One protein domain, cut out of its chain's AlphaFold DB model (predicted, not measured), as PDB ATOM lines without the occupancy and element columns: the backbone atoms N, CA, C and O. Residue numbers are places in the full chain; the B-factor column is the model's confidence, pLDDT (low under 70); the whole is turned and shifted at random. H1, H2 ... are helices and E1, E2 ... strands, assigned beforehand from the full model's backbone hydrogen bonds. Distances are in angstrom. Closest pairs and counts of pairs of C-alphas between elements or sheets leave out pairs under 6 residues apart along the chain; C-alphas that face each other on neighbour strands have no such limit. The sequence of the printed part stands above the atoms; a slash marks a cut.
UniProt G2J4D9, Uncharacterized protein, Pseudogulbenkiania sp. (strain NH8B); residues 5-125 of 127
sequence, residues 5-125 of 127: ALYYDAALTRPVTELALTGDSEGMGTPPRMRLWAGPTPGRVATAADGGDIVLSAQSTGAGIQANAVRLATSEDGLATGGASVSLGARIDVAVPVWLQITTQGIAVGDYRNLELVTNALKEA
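This is residues 5 to 125 of the 127 residues of an uncharacterized protein of Pseudogulbenkiania sp. (strain NH8B) (UniProt G2J4D9). The domain is an elongated sandwich of two sheets face to face, a strongly twisted one of E1, E3, E8 and E6 and a smaller one of E7, E5 and E10, with a short two-strand pairing toward each end of the long axis: E2 with E9 at one, E4 with E11 at the other. The small helix H1 is over the larger sheet, and the loop of residues 22 to 31 reaches out at the E2 and E9 end. The printed part has 121 residues with one named helix and eleven named strands, in the order E1 E2 E3 E4 E5 E6 H1 E7 E8 E9 E10 E11. The sheets, with orders E1 - E3 - E8 - E6, E7 - E5 - E10, E2 - E9 and E4 - E11, are all antiparallel, and the class is mostly strand, though under half of the residues are in named elements. The whole is compact, with a radius of gyration of the C-alphas of 14.5 A and spans of 48 by 29 by 26 A.

E1, residues 5 to 7, begins at C-alpha 5 (200.257, 237.139, 218.773). E2 is residues 19 to 21, and E3, residues 33 to 40, is 22.7 A long. E4 is residues 46 to 48; E5, residues 55 to 60, measures 16.2 A; E6 is residues 70 to 73. H1 is residues 77 to 80 and E7 residues 85 to 87. E8, residues 96 to 102, is 19.4 A long and begins at C-alpha 96 (193.148, 238.246, 226.858). E9 is residues 110 to 112, E10, residues 115 to 119, is 13.4 A long, and E11, residues 122 to 124, ends at C-alpha 124 (196.410, 250.618, 216.488).

In the larger sheet E1 is antiparallel to E3, with N 7 and O 37 at 2.8 A. E3 is antiparallel to E8, with N 36 and O 98 at 2.8 A, and E8 to E6, with N 99 and O 73 at 2.7 A. H1 is on this sheet at a height of 7.9 A, only just over E6, on which 3 of its 4 C-alphas fall; the closest C-alphas of the two are those of Ala 73 and Leu 79, 5.4 A apart. H1 is too short for an O i to N i+4 pair; its one O i to N i+3 pair is within hydrogen-bond range. The facing parts of the two sandwich sheets are 8.9 A centre to centre. In the smaller sheet E7 is antiparallel to E5, with N 56 and O 86 within hydrogen-bond range at 3.0 A, and E5 is antiparallel to E10, with N 57 and O 118 within hydrogen-bond range at 2.8 A. E2 and E9 have N 21 and O 110 at 3.4 A; E4 and E11 have N 123 and O 47 at 2.9 A. E9 runs on into E10 at 35 degrees, and E10 into E11 at 53 degrees.

The C-alphas of Glu 26 and Ala 125, the two farthest apart, are 47.8 A apart. The printed part has no cut. The links E1 to E2 and E2 to E3 are long, with 11 residues each. The mean pLDDT of the printed part is 85.7; residues 22 to 31 and residue 106 are under 70.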
ATOM      1  N   ALA A   5     199.706 238.469 218.591       87.75
ATOM      2  CA  ALA A   5     200.257 237.139 218.773       87.75
ATOM      3  C   ALA A   5     199.623 236.434 219.973       87.75
ATOM      4  O   ALA A   5     198.922 237.035 220.794       87.75
ATOM      5  N   LEU A   6     199.888 235.134 220.047       88.69
ATOM      6  CA  LEU A   6     199.584 234.309 221.205       88.69
ATOM      7  C   LEU A   6     200.834 234.098 222.040       88.69
ATOM      8  O   LEU A   6     201.942 234.015 221.511       88.69
ATOM      9  N   TYR A   7     200.632 233.965 223.342       90.62
ATOM     10  CA  TYR A   7     201.685 233.864 224.333       90.62
ATOM     11  C   TYR A   7     201.351 232.794 225.370       90.62
ATOM     12  O   TYR A   7     200.186 232.551 225.689       90.62
ATOM     13  N   TYR A   8     202.385 232.168 225.926       89.69
ATOM     14  CA  TYR A   8     202.238 231.219 227.034       89.69
ATOM     15  C   TYR A   8     201.993 231.912 228.386       89.69
ATOM     16  O   TYR A   8     201.585 231.266 229.352       89.69
ATOM     17  N   ASP A   9     202.227 233.223 228.470       91.00
ATOM     18  CA  ASP A   9     202.125 234.025 229.686       91.00
ATOM     19  C   ASP A   9     201.349 235.331 229.464       91.00
ATOM     20  O   ASP A   9     201.387 235.930 228.392       91.00
ATOM     21  N   ALA A  10     200.684 235.803 230.522       90.44
ATOM     22  CA  ALA A  10     199.899 237.038 230.503       90.44
ATOM     23  C   ALA A  10     200.753 238.306 230.337       90.44
ATOM     24  O   ALA A  10     200.217 239.360 230.009       90.44
ATOM     25  N   ALA A  11     202.067 238.221 230.575       89.62
ATOM     26  CA  ALA A  11     202.984 239.341 230.384       89.62
ATOM     27  C   ALA A  11     203.412 239.506 228.913       89.62
ATOM     28  O   ALA A  11     204.147 240.442 228.601       89.62
ATOM     29  N   LEU A  12     202.922 238.641 228.014       89.19
ATOM     30  CA  LEU A  12     203.178 238.689 226.575       89.19
ATOM     31  C   LEU A  12     204.680 238.602 226.241       89.19
ATOM     32  O   LEU A  12     205.180 239.295 225.353       89.19
ATOM     33  N   THR A  13     205.417 237.754 226.967       89.69
ATOM     34  CA  THR A  13     206.880 237.634 226.824       89.69
ATOM     35  C   THR A  13     207.330 236.381 226.077       89.69
ATOM     36  O   THR A  13     208.398 236.383 225.464       89.69
ATOM     37  N   ARG A  14     206.525 235.313 226.086       89.31
ATOM     38  CA  ARG A  14     206.839 234.028 225.448       89.31
ATOM     39  C   ARG A  14     205.858 233.739 224.309       89.31
ATOM     40  O   ARG A  14     204.825 233.117 224.566       89.31
ATOM     41  N   PRO A  15     206.147 234.189 223.074       88.06
ATOM     42  CA  PRO A  15     205.257 233.964 221.943       88.06
ATOM     43  C   PRO A  15     205.136 232.473 221.615       88.06
ATOM     44  O   PRO A  15     206.094 231.708 221.744       88.06
ATOM     45  N   VAL A  16     203.953 232.069 221.165       85.62
ATOM     46  CA  VAL A  16     203.685 230.729 220.643       85.62
ATOM     47  C   VAL A  16     204.143 230.686 219.188       85.62
ATOM     48  O   VAL A  16     203.533 231.314 218.327       85.62
ATOM     49  N   THR A  17     205.225 229.960 218.914       80.44
ATOM     50  CA  THR A  17     205.756 229.773 217.549       80.44
ATOM     51  C   THR A  17     205.406 228.415 216.948       80.44
ATOM     52  O   THR A  17     205.432 228.259 215.733       80.44
ATOM     53  N   GLU A  18     205.083 227.432 217.787       75.69
ATOM     54  CA  GLU A  18     204.590 226.116 217.387       75.69
ATOM     55  C   GLU A  18     203.685 225.546 218.480       75.69
ATOM     56  O   GLU A  18     203.806 225.909 219.656       75.69
ATOM     57  N   LEU A  19     202.756 224.676 218.077       74.25
ATOM     58  CA  LEU A  19     201.863 223.969 218.985       74.25
ATOM     59  C   LEU A  19     202.375 222.538 219.143       74.25
ATOM     60  O   LEU A  19     202.281 221.727 218.220       74.25
ATOM     61  N   ALA A  20     202.914 222.244 220.322       72.44
ATOM     62  CA  ALA A  20     203.304 220.894 220.696       72.44
ATOM     63  C   ALA A  20     202.072 220.143 221.214       72.44
ATOM     64  O   ALA A  20     201.470 220.535 222.217       72.44
ATOM     65  N   LEU A  21     201.692 219.064 220.530       72.44
ATOM     66  CA  LEU A  21     200.661 218.153 221.012       72.44
ATOM     67  C   LEU A  21     201.327 217.014 221.780       72.44
ATOM     68  O   LEU A  21     201.900 216.107 221.180       72.44
ATOM     69  N   THR A  22     201.247 217.056 223.109       64.44
ATOM     70  CA  THR A  22     201.772 216.002 223.982       64.44
ATOM     71  C   THR A  22     200.670 215.011 224.356       64.44
ATOM     72  O   THR A  22     199.607 215.391 224.840       64.44
ATOM     73  N   GLY A  23     200.932 213.724 224.132       57.44
ATOM     74  CA  GLY A  23     200.038 212.616 224.465       57.44
ATOM     75  C   GLY A  23     200.815 211.308 224.594       57.44
ATOM     76  O   GLY A  23     201.976 211.229 224.187       57.44
ATOM     77  N   ASP A  24     200.189 210.288 225.167       49.88
ATOM     78  CA  ASP A  24     200.687 208.918 225.127       49.88
ATOM     79  C   ASP A  24     200.461 208.299 223.737       49.88
ATOM     80  O   ASP A  24     199.561 208.669 222.979       49.88
ATOM     81  N   SER A  25     201.336 207.368 223.359       46.06
ATOM     82  CA  SER A  25     201.406 206.762 222.021       46.06
ATOM     83  C   SER A  25     200.154 205.980 221.596       46.06
ATOM     84  O   SER A  25     200.082 205.543 220.450       46.06
ATOM     85  N   GLU A  26     199.174 205.805 222.486       52.62
ATOM     86  CA  GLU A  26     197.905 205.112 222.220       52.62
ATOM     87  C   GLU A  26     196.756 206.058 221.825       52.62
ATOM     88  O   GLU A  26     195.621 205.628 221.623       52.62
ATOM     89  N   GLY A  27     197.068 207.338 221.613       51.66
ATOM     90  CA  GLY A  27     196.104 208.355 221.224       51.66
ATOM     91  C   GLY A  27     195.633 209.152 222.430       51.66
ATOM     92  O   GLY A  27     195.415 208.625 223.515       51.66
ATOM     93  N   MET A  28     195.453 210.457 222.237       55.41
ATOM     94  CA  MET A  28     195.004 211.340 223.308       55.41
ATOM     95  C   MET A  28     193.551 211.019 223.676       55.41
ATOM     96  O   MET A  28     192.624 211.520 223.043       55.41
ATOM     97  N   GLY A  29     193.351 210.187 224.703       54.47
ATOM     98  CA  GLY A  29     192.028 209.829 225.233       54.47
ATOM     99  C   GLY A  29     191.230 211.029 225.760       54.47
ATOM    100  O   GLY A  29     190.015 210.949 225.918       54.47
ATOM    101  N   THR A  30     191.894 212.165 225.992       65.12
ATOM    102  CA  THR A  30     191.275 213.473 226.241       65.12
ATOM    103  C   THR A  30     191.864 214.502 225.275       65.12
ATOM    104  O   THR A  30     193.089 214.598 225.193       65.12
ATOM    105  N   PRO A  31     191.037 215.293 224.564       69.94
ATOM    106  CA  PRO A  31     191.521 216.393 223.738       69.94
ATOM    107  C   PRO A  31     192.422 217.339 224.553       69.94
ATOM    108  O   PRO A  31     191.972 217.839 225.588       69.94
ATOM    109  N   PRO A  32     193.665 217.609 224.122       78.69
ATOM    110  CA  PRO A  32     194.571 218.510 224.813       78.69
ATOM    111  C   PRO A  32     193.944 219.896 224.870       78.69
ATOM    112  O   PRO A  32     193.479 220.431 223.856       78.69
ATOM    113  N   ARG A  33     193.932 220.463 226.076       86.81
ATOM    114  CA  ARG A  33     193.469 221.820 226.355       86.81
ATOM    115  C   ARG A  33     194.648 222.666 226.786       86.81
ATOM    116  O   ARG A  33     195.453 222.243 227.611       86.81
ATOM    117  N   MET A  34     194.726 223.874 226.256       88.06
ATOM    118  CA  MET A  34     195.773 224.826 226.592       88.06
ATOM    119  C   MET A  34     195.159 226.188 226.851       88.06
ATOM    120  O   MET A  34     194.302 226.646 226.097       88.06
ATOM    121  N   ARG A  35     195.635 226.851 227.904       92.44
ATOM    122  CA  ARG A  35     195.368 228.268 228.128       92.44
ATOM    123  C   ARG A  35     196.527 229.078 227.567       92.44
ATOM    124  O   ARG A  35     197.659 228.937 228.024       92.44
ATOM    125  N   LEU A  36     196.214 229.937 226.612       93.00
ATOM    126  CA  LEU A  36     197.113 230.892 225.981       93.00
ATOM    127  C   LEU A  36     196.636 232.315 226.275       93.00
ATOM    128  O   LEU A  36     195.540 232.533 226.791       93.00
ATOM    129  N   TRP A  37     197.470 233.285 225.936       93.44
ATOM    130  CA  TRP A  37     197.181 234.703 226.085       93.44
ATOM    131  C   TRP A  37     197.292 235.387 224.734       93.44
ATOM    132  O   TRP A  37     198.321 235.290 224.076       93.44
ATOM    133  N   ALA A  38     196.228 236.052 224.312       93.06
ATOM    134  CA  ALA A  38     196.140 236.780 223.060       93.06
ATOM    135  C   ALA A  38     196.342 238.270 223.329       93.06
ATOM    136  O   ALA A  38     195.697 238.840 224.208       93.06
ATOM    137  N   GLY A  39     197.233 238.914 222.585       92.25
ATOM    138  CA  GLY A  39     197.478 240.333 222.777       92.25
ATOM    139  C   GLY A  39     198.278 240.965 221.646       92.25
ATOM    140  O   GLY A  39     198.954 240.265 220.884       92.25
ATOM    141  N   PRO A  40     198.206 242.299 221.520       89.81
ATOM    142  CA  PRO A  40     199.105 243.039 220.652       89.81
ATOM    143  C   PRO A  40     200.536 243.019 221.203       89.81
ATOM    144  O   PRO A  40     200.786 242.588 222.328       89.81
ATOM    145  N   THR A  41     201.481 243.555 220.430       83.38
ATOM    146  CA  THR A  41     202.818 243.892 220.937       83.38
ATOM    147  C   THR A  41     202.717 244.614 222.291       83.38
ATOM    148  O   THR A  41     201.922 245.552 222.397       83.38
ATOM    149  N   PRO A  42     203.526 244.242 223.305       81.56
ATOM    150  CA  PRO A  42     203.501 244.894 224.612       81.56
ATOM    151  C   PRO A  42     203.544 246.426 224.513       81.56
ATOM    152  O   PRO A  42     204.358 246.991 223.780       81.56
ATOM    153  N   GLY A  43     202.654 247.095 225.252       82.06
ATOM    154  CA  GLY A  43     202.537 248.558 225.260       82.06
ATOM    155  C   GLY A  43     201.748 249.160 224.090       82.06
ATOM    156  O   GLY A  43     201.764 250.377 223.918       82.06
ATOM    157  N   ARG A  44     201.066 248.342 223.281       88.19
ATOM    158  CA  ARG A  44     200.179 248.789 222.196       88.19
ATOM    159  C   ARG A  44     198.732 248.423 222.496       88.19
ATOM    160  O   ARG A  44     198.466 247.496 223.252       88.19
ATOM    161  N   VAL A  45     197.807 249.118 221.837       91.19
ATOM    162  CA  VAL A  45     196.374 248.821 221.904       91.19
ATOM    163  C   VAL A  45     195.854 248.448 220.523       91.19
ATOM    164  O   VAL A  45     196.049 249.195 219.562       91.19
ATOM    165  N   ALA A  46     195.168 247.312 220.431       92.94
ATOM    166  CA  ALA A  46     194.541 246.836 219.206       92.94
ATOM    167  C   ALA A  46     193.028 247.072 219.206       92.94
ATOM    168  O   ALA A  46     192.352 246.886 220.217       92.94
ATOM    169  N   THR A  47     192.504 247.427 218.033       94.06
ATOM    170  CA  THR A  47     191.070 247.408 217.698       94.06
ATOM    171  C   THR A  47     190.883 246.775 216.322       94.06
ATOM    172  O   THR A  47     191.803 246.812 215.496       94.06
ATOM    173  N   ALA A  48     189.705 246.212 216.053       93.50
ATOM    174  CA  ALA A  48     189.382 245.723 214.717       93.50
ATOM    175  C   ALA A  48     189.308 246.890 213.717       93.50
ATOM    176  O   ALA A  48     188.812 247.983 214.020       93.50
ATOM    177  N   ALA A  49     189.835 246.685 212.510       91.56
ATOM    178  CA  ALA A  49     189.888 247.726 211.488       91.56
ATOM    179  C   ALA A  49     188.482 248.161 211.038       91.56
ATOM    180  O   ALA A  49     188.253 249.355 210.836       91.56
ATOM    181  N   ASP A  50     187.558 247.200 210.966       91.81
ATOM    182  CA  ASP A  50     186.145 247.360 210.603       91.81
ATOM    183  C   ASP A  50     185.279 248.000 211.708       91.81
ATOM    184  O   ASP A  50     184.137 248.371 211.449       91.81
ATOM    185  N   GLY A  51     185.824 248.180 212.916       89.69
ATOM    186  CA  GLY A  51     185.116 248.743 214.067       89.69
ATOM    187  C   GLY A  51     184.265 247.741 214.852       89.69
ATOM    188  O   GLY A  51     183.578 248.163 215.781       89.69
ATOM    189  N   GLY A  52     184.304 246.453 214.499       94.62
ATOM    190  CA  GLY A  52     183.670 245.374 215.250       94.62
ATOM    191  C   GLY A  52     184.588 244.768 216.313       94.62
ATOM    192  O   GLY A  52     185.477 245.425 216.862       94.62
ATOM    193  N   ASP A  53     184.369 243.485 216.588       96.44
ATOM    194  CA  ASP A  53     185.211 242.710 217.493       96.44
ATOM    195  C   ASP A  53     186.498 242.231 216.816       96.44
ATOM    196  O   ASP A  53     186.543 241.915 215.624       96.44
ATOM    197  N   ILE A  54     187.558 242.109 217.614       95.00
ATOM    198  CA  ILE A  54     188.739 241.346 217.235       95.00
ATOM    199  C   ILE A  54     188.359 239.868 217.271       95.00
ATOM    200  O   ILE A  54     187.993 239.334 218.318       95.00
ATOM    201  N   VAL A  55     188.459 239.200 216.126       95.75
ATOM    202  CA  VAL A  55     188.144 237.778 215.986       95.75
ATOM    203  C   VAL A  55     189.437 237.011 215.791       95.75
ATOM    204  O   VAL A  55     190.147 237.252 214.819       95.75
ATOM    205  N   LEU A  56     189.721 236.066 216.685       94.81
ATOM    206  CA  LEU A  56     190.815 235.108 216.542       94.81
ATOM    207  C   LEU A  56     190.283 233.837 215.883       94.81
ATOM    208  O   LEU A  56     189.277 233.295 216.333       94.81
ATOM    209  N   SER A  57     190.952 233.359 214.837       94.25
ATOM    210  CA  SER A  57     190.548 232.184 214.060       94.25
ATOM    211  C   SER A  57     191.707 231.217 213.862       94.25
ATOM    212  O   SER A  57     192.827 231.624 213.568       94.25
ATOM    213  N   ALA A  58     191.422 229.928 213.988       91.31
ATOM    214  CA  ALA A  58     192.303 228.836 213.620       91.31
ATOM    215  C   ALA A  58     192.261 228.620 212.103       91.31
ATOM    216  O   ALA A  58     191.188 228.456 211.518       91.31
ATOM    217  N   GLN A  59     193.427 228.575 211.472       90.62
ATOM    218  CA  GLN A  59     193.592 228.344 210.045       90.62
ATOM    219  C   GLN A  59     194.604 227.222 209.822       90.62
ATOM    220  O   GLN A  59     195.711 227.260 210.347       90.62
ATOM    221  N   SER A  60     194.232 226.224 209.021       88.06
ATOM    222  CA  SER A  60     195.181 225.200 208.576       88.06
ATOM    223  C   SER A  60     195.837 225.624 207.265       88.06
ATOM    224  O   SER A  60     195.151 226.063 206.342       88.06
ATOM    225  N   THR A  61     197.155 225.474 207.172       86.50
ATOM    226  CA  THR A  61     197.964 225.795 205.988       86.50
ATOM    227  C   THR A  61     198.399 224.554 205.203       86.50
ATOM    228  O   THR A  61     199.100 224.673 204.199       86.50
ATOM    229  N   GLY A  62     197.964 223.351 205.604       81.12
ATOM    230  CA  GLY A  62     198.331 222.117 204.911       81.12
ATOM    231  C   GLY A  62     197.818 220.830 205.558       81.12
ATOM    232  O   GLY A  62     196.804 220.806 206.260       81.12
ATOM    233  N   ALA A  63     198.528 219.732 205.290       78.94
ATOM    234  CA  ALA A  63     198.258 218.437 205.907       78.94
ATOM    235  C   ALA A  63     198.658 218.452 207.395       78.94
ATOM    236  O   ALA A  63     199.711 218.978 207.750       78.94
ATOM    237  N   GLY A  64     197.817 217.870 208.254       82.19
ATOM    238  CA  GLY A  64     197.979 217.890 209.711       82.19
ATOM    239  C   GLY A  64     196.691 218.316 210.411       82.19
ATOM    240  O   GLY A  64     195.598 217.952 209.964       82.19
ATOM    241  N   ILE A  65     196.811 219.104 211.486       84.31
ATOM    242  CA  ILE A  65     195.661 219.593 212.261       84.31
ATOM    243  C   ILE A  65     194.772 220.461 211.370       84.31
ATOM    244  O   ILE A  65     195.209 221.483 210.845       84.31
ATOM    245  N   GLN A  66     193.521 220.055 211.196       87.44
ATOM    246  CA  GLN A  66     192.537 220.822 210.440       87.44
ATOM    247  C   GLN A  66     191.862 221.860 211.343       87.44
ATOM    248  O   GLN A  66     191.664 221.618 212.532       87.44
ATOM    249  N   ALA A  67     191.462 223.008 210.787       87.44
ATOM    250  CA  ALA A  67     190.831 224.080 211.567       87.44
ATOM    251  C   ALA A  67     189.543 223.619 212.278       87.44
ATOM    252  O   ALA A  67     189.269 224.043 213.395       87.44
ATOM    253  N   ASN A  68     188.789 222.692 211.677       86.81
ATOM    254  CA  ASN A  68     187.585 222.102 212.276       86.81
ATOM    255  C   ASN A  68     187.869 221.177 213.476       86.81
ATOM    256  O   ASN A  68     186.944 220.847 214.214       86.81
ATOM    257  N   ALA A  69     189.122 220.761 213.680       87.56
ATOM    258  CA  ALA A  69     189.542 220.038 214.872       87.56
ATOM    259  C   ALA A  69     189.810 220.987 216.050       87.56
ATOM    260  O   ALA A  69     189.897 220.528 217.187       87.56
ATOM    261  N   VAL A  70     189.930 222.295 215.804       90.56
ATOM    262  CA  VAL A  70     190.249 223.300 216.819       90.56
ATOM    263  C   VAL A  70     188.976 223.910 217.385       90.56
ATOM    264  O   VAL A  70     188.056 224.282 216.656       90.56
ATOM    265  N   ARG A  71     188.950 224.058 218.706       93.81
ATOM    266  CA  ARG A  71     187.965 224.859 219.424       93.81
ATOM    267  C   ARG A  71     188.676 225.948 220.204       93.81
ATOM    268  O   ARG A  71     189.621 225.660 220.936       93.81
ATOM    269  N   LEU A  72     188.204 227.176 220.049       95.25
ATOM    270  CA  LEU A  72     188.668 228.361 220.751       95.25
ATOM    271  C   LEU A  72     187.545 228.903 221.635       95.25
ATOM    272  O   LEU A  72     186.375 228.888 221.250       95.25
ATOM    273  N   ALA A  73     187.907 229.390 222.817       96.81
ATOM    274  CA  ALA A  73     186.991 230.037 223.750       96.81
ATOM    275  C   ALA A  73     187.742 231.024 224.654       96.81
ATOM    276  O   ALA A  73     188.944 230.898 224.856       96.81
ATOM    277  N   THR A  74     187.048 231.996 225.243       95.56
ATOM    278  CA  THR A  74     187.625 232.912 226.251       95.56
ATOM    279  C   THR A  74     187.568 232.345 227.677       95.56
ATOM    280  O   THR A  74     188.106 232.934 228.613       95.56
ATOM    281  N   SER A  75     186.960 231.169 227.856       95.00
ATOM    282  CA  SER A  75     186.896 230.414 229.112       95.00
ATOM    283  C   SER A  75     187.026 228.913 228.848       95.00
ATOM    284  O   SER A  75     186.757 228.452 227.737       95.00
ATOM    285  N   GLU A  76     187.428 228.143 229.863       93.31
ATOM    286  CA  GLU A  76     187.576 226.690 229.720       93.31
ATOM    287  C   GLU A  76     186.230 226.018 229.423       93.31
ATOM    288  O   GLU A  76     186.117 225.262 228.460       93.31
ATOM    289  N   ASP A  77     185.185 226.362 230.181       93.00
ATOM    290  CA  ASP A  77     183.832 225.830 229.974       93.00
ATOM    291  C   ASP A  77     183.273 226.188 228.587       93.00
ATOM    292  O   ASP A  77     182.527 225.416 227.980       93.00
ATOM    293  N   GLY A  78     183.689 227.335 228.037       93.81
ATOM    294  CA  GLY A  78     183.302 227.784 226.703       93.81
ATOM    295  C   GLY A  78     183.786 226.867 225.576       93.81
ATOM    296  O   GLY A  78     183.195 226.878 224.497       93.81
ATOM    297  N   LEU A  79     184.797 226.017 225.805       92.38
ATOM    298  CA  LEU A  79     185.275 225.041 224.814       92.38
ATOM    299  C   LEU A  79     184.194 224.029 224.401       92.38
ATOM    300  O   LEU A  79     184.237 223.497 223.286       92.38
ATOM    301  N   ALA A  80     183.198 223.771 225.256       90.56
ATOM    302  CA  ALA A  80     182.103 222.849 224.953       90.56
ATOM    303  C   ALA A  80     181.267 223.304 223.740       90.56
ATOM    304  O   ALA A  80     180.809 222.471 222.953       90.56
ATOM    305  N   THR A  81     181.133 224.619 223.555       90.75
ATOM    306  CA  THR A  81     180.392 225.260 222.456       90.75
ATOM    307  C   THR A  81     181.285 226.067 221.511       90.75
ATOM    308  O   THR A  81     180.791 226.623 220.534       90.75
ATOM    309  N   GLY A  82     182.583 226.161 221.809       90.12
ATOM    310  CA  GLY A  82     183.564 226.894 221.016       90.12
ATOM    311  C   GLY A  82     183.758 226.303 219.622       90.12
ATOM    312  O   GLY A  82     183.570 225.104 219.397       90.12
ATOM    313  N   GLY A  83     184.155 227.160 218.684       92.75
ATOM    314  CA  GLY A  83     184.428 226.794 217.297       92.75
ATOM    315  C   GLY A  83     185.860 227.118 216.891       92.75
ATOM    316  O   GLY A  83     186.696 227.460 217.723       92.75
ATOM    317  N   ALA A  84     186.135 227.065 215.589       93.00
ATOM    318  CA  ALA A  84     187.440 227.437 215.043       93.00
ATOM    319  C   ALA A  84     187.755 228.939 215.195       93.00
ATOM    320  O   ALA A  84     188.866 229.354 214.889       93.00
ATOM    321  N   SER A  85     186.805 229.758 215.650       95.00
ATOM    322  CA  SER A  85     187.000 231.178 215.918       95.00
ATOM    323  C   SER A  85     186.348 231.613 217.229       95.00
ATOM    324  O   SER A  85     185.420 230.971 217.727       95.00
ATOM    325  N   VAL A  86     186.851 232.711 217.792       96.19
ATOM    326  CA  VAL A  86     186.344 233.322 219.023       96.19
ATOM    327  C   VAL A  86     186.458 234.848 218.950       96.19
ATOM    328  O   VAL A  86     187.454 235.378 218.451       96.19
ATOM    329  N   SER A  87     185.439 235.559 219.444       96.19
ATOM    330  CA  SER A  87     185.520 237.008 219.659       96.19
ATOM    331  C   SER A  87     186.320 237.301 220.929       96.19
ATOM    332  O   SER A  87     186.070 236.715 221.983       96.19
ATOM    333  N   LEU A  88     187.274 238.219 220.819       95.00
ATOM    334  CA  LEU A  88     188.079 238.732 221.925       95.00
ATOM    335  C   LEU A  88     187.590 240.109 222.412       95.00
ATOM    336  O   LEU A  88     188.179 240.679 223.330       95.00
ATOM    337  N   GLY A  89     186.517 240.635 221.808       94.50
ATOM    338  CA  GLY A  89     185.974 241.970 222.054       94.50
ATOM    339  C   GLY A  89     186.554 243.061 221.146       94.50
ATOM    340  O   GLY A  89     187.478 242.837 220.363       94.50
ATOM    341  N   ALA A  90     185.999 244.268 221.249       93.12
ATOM    342  CA  ALA A  90     186.291 245.384 220.343       93.12
ATOM    343  C   ALA A  90     187.661 246.059 220.550       93.12
ATOM    344  O   ALA A  90     188.173 246.727 219.648       93.12
ATOM    345  N   ARG A  91     188.259 245.921 221.741       92.75
ATOM    346  CA  ARG A  91     189.517 246.576 222.127       92.75
ATOM    347  C   ARG A  91     190.334 245.665 223.032       92.75
ATOM    348  O   ARG A  91     189.794 245.101 223.976       92.75
ATOM    349  N   ILE A  92     191.633 245.578 222.755       92.81
ATOM    350  CA  ILE A  92     192.597 244.819 223.552       92.81
ATOM    351  C   ILE A  92     193.795 245.718 223.851       92.81
ATOM    352  O   ILE A  92     194.601 246.018 222.969       92.81
ATOM    353  N   ASP A  93     193.887 246.154 225.097       89.06
ATOM    354  CA  ASP A  93     194.984 246.925 225.692       89.06
ATOM    355  C   ASP A  93     195.823 246.094 226.682       89.06
ATOM    356  O   ASP A  93     196.942 246.473 227.025       89.06
ATOM    357  N   VAL A  94     195.311 244.929 227.087       85.69
ATOM    358  CA  VAL A  94     195.984 243.930 227.930       85.69
ATOM    359  C   VAL A  94     195.773 242.525 227.374       85.69
ATOM    360  O   VAL A  94     194.885 242.295 226.560       85.69
ATOM    361  N   ALA A  95     196.582 241.565 227.815       91.00
ATOM    362  CA  ALA A  95     196.454 240.171 227.410       91.00
ATOM    363  C   ALA A  95     195.051 239.598 227.708       91.00
ATOM    364  O   ALA A  95     194.571 239.681 228.839       91.00
ATOM    365  N   VAL A  96     194.431 238.951 226.721       94.44
ATOM    366  CA  VAL A  96     193.148 238.246 226.858       94.44
ATOM    367  C   VAL A  96     193.409 236.742 226.963       94.44
ATOM    368  O   VAL A  96     194.090 236.191 226.096       94.44
ATOM    369  N   PRO A  97     192.890 236.038 227.984       95.25
ATOM    370  CA  PRO A  97     193.040 234.594 228.060       95.25
ATOM    371  C   PRO A  97     192.197 233.915 226.975       95.25
ATOM    372  O   PRO A  97     191.018 234.216 226.797       95.25
ATOM    373  N   VAL A  98     192.804 232.962 226.277       95.62
ATOM    374  CA  VAL A  98     192.153 232.132 225.266       95.62
ATOM    375  C   VAL A  98     192.432 230.675 225.585       95.62
ATOM    376  O   VAL A  98     193.573 230.258 225.765       95.62
ATOM    377  N   TRP A  99     191.371 229.891 225.644       94.88
ATOM    378  CA  TRP A  99     191.418 228.450 225.737       94.88
ATOM    379  C   TRP A  99     191.357 227.846 224.346       94.88
ATOM    380  O   TRP A  99     190.511 228.211 223.530       94.88
ATOM    381  N   LEU A 100     192.259 226.906 224.099       91.81
ATOM    382  CA  LEU A 100     192.354 226.145 222.868       91.81
ATOM    383  C   LEU A 100     192.220 224.665 223.201       91.81
ATOM    384  O   LEU A 100     192.909 224.158 224.083       91.81
ATOM    385  N   GLN A 101     191.352 223.974 222.471       90.94
ATOM    386  CA  GLN A 101     191.239 222.523 222.488       90.94
ATOM    387  C   GLN A 101     191.424 221.990 221.071       90.94
ATOM    388  O   GLN A 101     190.797 222.488 220.138       90.94
ATOM    389  N   ILE A 102     192.249 220.958 220.911       87.19
ATOM    390  CA  ILE A 102     192.412 220.268 219.628       87.19
ATOM    391  C   ILE A 102     191.788 218.885 219.743       87.19
ATOM    392  O   ILE A 102     192.114 218.118 220.638       87.19
ATOM    393  N   THR A 103     190.867 218.562 218.846       82.62
ATOM    394  CA  THR A 103     190.292 217.223 218.724       82.62
ATOM    395  C   THR A 103     191.300 216.331 218.022       82.62
ATOM    396  O   THR A 103     191.764 216.648 216.934       82.62
ATOM    397  N   THR A 104     191.640 215.214 218.648       71.44
ATOM    398  CA  THR A 104     192.794 214.383 218.274       71.44
ATOM    399  C   THR A 104     192.409 213.096 217.566       71.44
ATOM    400  O   THR A 104     193.272 212.281 217.250       71.44
ATOM    401  N   GLN A 105     191.119 212.892 217.293       72.69
ATOM    402  CA  GLN A 105     190.652 211.708 216.588       72.69
ATOM    403  C   GLN A 105     191.296 211.650 215.193       72.69
ATOM    404  O   GLN A 105     191.018 212.484 214.337       72.69
ATOM    405  N   GLY A 106     192.177 210.668 214.982       69.44
ATOM    406  CA  GLY A 106     192.928 210.512 213.733       69.44
ATOM    407  C   GLY A 106     194.151 211.428 213.583       69.44
ATOM    408  O   GLY A 106     194.713 211.487 212.492       69.44
ATOM    409  N   ILE A 107     194.581 212.122 214.643       75.38
ATOM    410  CA  ILE A 107     195.799 212.947 214.664       75.38
ATOM    411  C   ILE A 107     196.860 212.236 215.511       75.38
ATOM    412  O   ILE A 107     196.612 211.896 216.668       75.38
ATOM    413  N   ALA A 108     198.036 211.995 214.930       74.69
ATOM    414  CA  ALA A 108     199.166 211.408 215.646       74.69
ATOM    415  C   ALA A 108     199.743 212.383 216.691       74.69
ATOM    416  O   ALA A 108     199.561 213.594 216.614       74.69
ATOM    417  N   VAL A 109     200.466 211.859 217.677       74.38
ATOM    418  CA  VAL A 109     201.259 212.697 218.586       74.38
ATOM    419  C   VAL A 109     202.463 213.256 217.820       74.38
ATOM    420  O   VAL A 109     203.100 212.525 217.060       74.38
ATOM    421  N   GLY A 110     202.779 214.539 218.010       74.12
ATOM    422  CA  GLY A 110     203.907 215.193 217.349       74.12
ATOM    423  C   GLY A 110     203.824 216.719 217.351       74.12
ATOM    424  O   GLY A 110     202.878 217.311 217.879       74.12
ATOM    425  N   ASP A 111     204.823 217.344 216.731       77.69
ATOM    426  CA  ASP A 111     204.889 218.795 216.558       77.69
ATOM    427  C   ASP A 111     204.216 219.212 215.252       77.69
ATOM    428  O   ASP A 111     204.532 218.703 214.171       77.69
ATOM    429  N   TYR A 112     203.296 220.170 215.344       79.88
ATOM    430  CA  TYR A 112     202.525 220.650 214.204       79.88
ATOM    431  C   TYR A 112     202.803 222.128 213.940       79.88
ATOM    432  O   TYR A 112     202.645 222.985 214.808       79.88
ATOM    433  N   ARG A 113     203.182 222.424 212.692       83.75
ATOM    434  CA  ARG A 113     203.407 223.787 212.174       83.75
ATOM    435  C   ARG A 113     202.397 224.200 211.106       83.75
ATOM    436  O   ARG A 113     202.518 225.267 210.524       83.75
ATOM    437  N   ASN A 114     201.417 223.339 210.828       85.44
ATOM    438  CA  ASN A 114     200.402 223.565 209.802       85.44
ATOM    439  C   ASN A 114     199.162 224.300 210.337       85.44
ATOM    440  O   ASN A 114     198.196 224.451 209.597       85.44
ATOM    441  N   LEU A 115     199.150 224.675 211.618       84.25
ATOM    442  CA  LEU A 115     198.051 225.384 212.255       84.25
ATOM    443  C   LEU A 115     198.525 226.779 212.650       84.25
ATOM    444  O   LEU A 115     199.434 226.929 213.463       84.25
ATOM    445  N   GLU A 116     197.869 227.783 212.093       86.44
ATOM    446  CA  GLU A 116     198.087 229.188 212.395       86.44
ATOM    447  C   GLU A 116     196.856 229.755 213.101       86.44
ATOM    448  O   GLU A 116     195.723 229.336 212.860       86.44
ATOM    449  N   LEU A 117     197.078 230.713 213.996       86.19
ATOM    450  CA  LEU A 117     196.012 231.459 214.653       86.19
ATOM    451  C   LEU A 117     196.115 232.905 214.189       86.19
ATOM    452  O   LEU A 117     197.103 233.586 214.456       86.19
ATOM    453  N   VAL A 118     195.101 233.342 213.453       89.88
ATOM    454  CA  VAL A 118     195.076 234.622 212.747       89.88
ATOM    455  C   VAL A 118     193.948 235.487 213.278       89.88
ATOM    456  O   VAL A 118     192.908 234.981 213.700       89.88
ATOM    457  N   THR A 119     194.135 236.800 213.248       92.25
ATOM    458  CA  THR A 119     193.056 237.745 213.539       92.25
ATOM    459  C   THR A 119     192.462 238.313 212.258       92.25
ATOM    460  O   THR A 119     193.100 238.303 211.203       92.25
ATOM    461  N   ASN A 120     191.267 238.894 212.355       93.69
ATOM    462  CA  ASN A 120     190.835 239.886 211.373       93.69
ATOM    463  C   ASN A 120     191.808 241.083 211.327       93.69
ATOM    464  O   ASN A 120     192.711 241.222 212.158       93.69
ATOM    465  N   ALA A 121     191.644 241.945 210.321       91.75
ATOM    466  CA  ALA A 121     192.492 243.119 210.155       91.75
ATOM    467  C   ALA A 121     192.420 244.025 211.394       91.75
ATOM    468  O   ALA A 121     191.333 244.387 211.845       91.75
ATOM    469  N   LEU A 122     193.584 244.414 211.916       91.38
ATOM    470  CA  LEU A 122     193.707 245.236 213.118       91.38
ATOM    471  C   LEU A 122     194.242 246.627 212.793       91.38
ATOM    472  O   LEU A 122     195.017 246.815 211.853       91.38
ATOM    473  N   LYS A 123     193.889 247.591 213.640       91.56
ATOM    474  CA  LYS A 123     194.507 248.917 213.688       91.56
ATOM    475  C   LYS A 123     194.927 249.258 215.112       91.56
ATOM    476  O   LYS A 123     194.309 248.819 216.085       91.56
ATOM    477  N   GLU A 124     195.984 250.052 215.214       89.19
ATOM    478  CA  GLU A 124     196.410 250.618 216.488       89.19
ATOM    479  C   GLU A 124     195.405 251.688 216.923       89.19
ATOM    480  O   GLU A 124     195.026 252.552 216.127       89.19
ATOM    481  N   ALA A 125     194.950 251.608 218.170       82.12
ATOM    482  CA  ALA A 125     194.103 252.635 218.751       82.12
ATOM    483  C   ALA A 125     194.955 253.695 219.452       82.12
ATOM    484  O   ALA A 125     195.968 253.372 220.071       82.12
TER     485      ALA A 125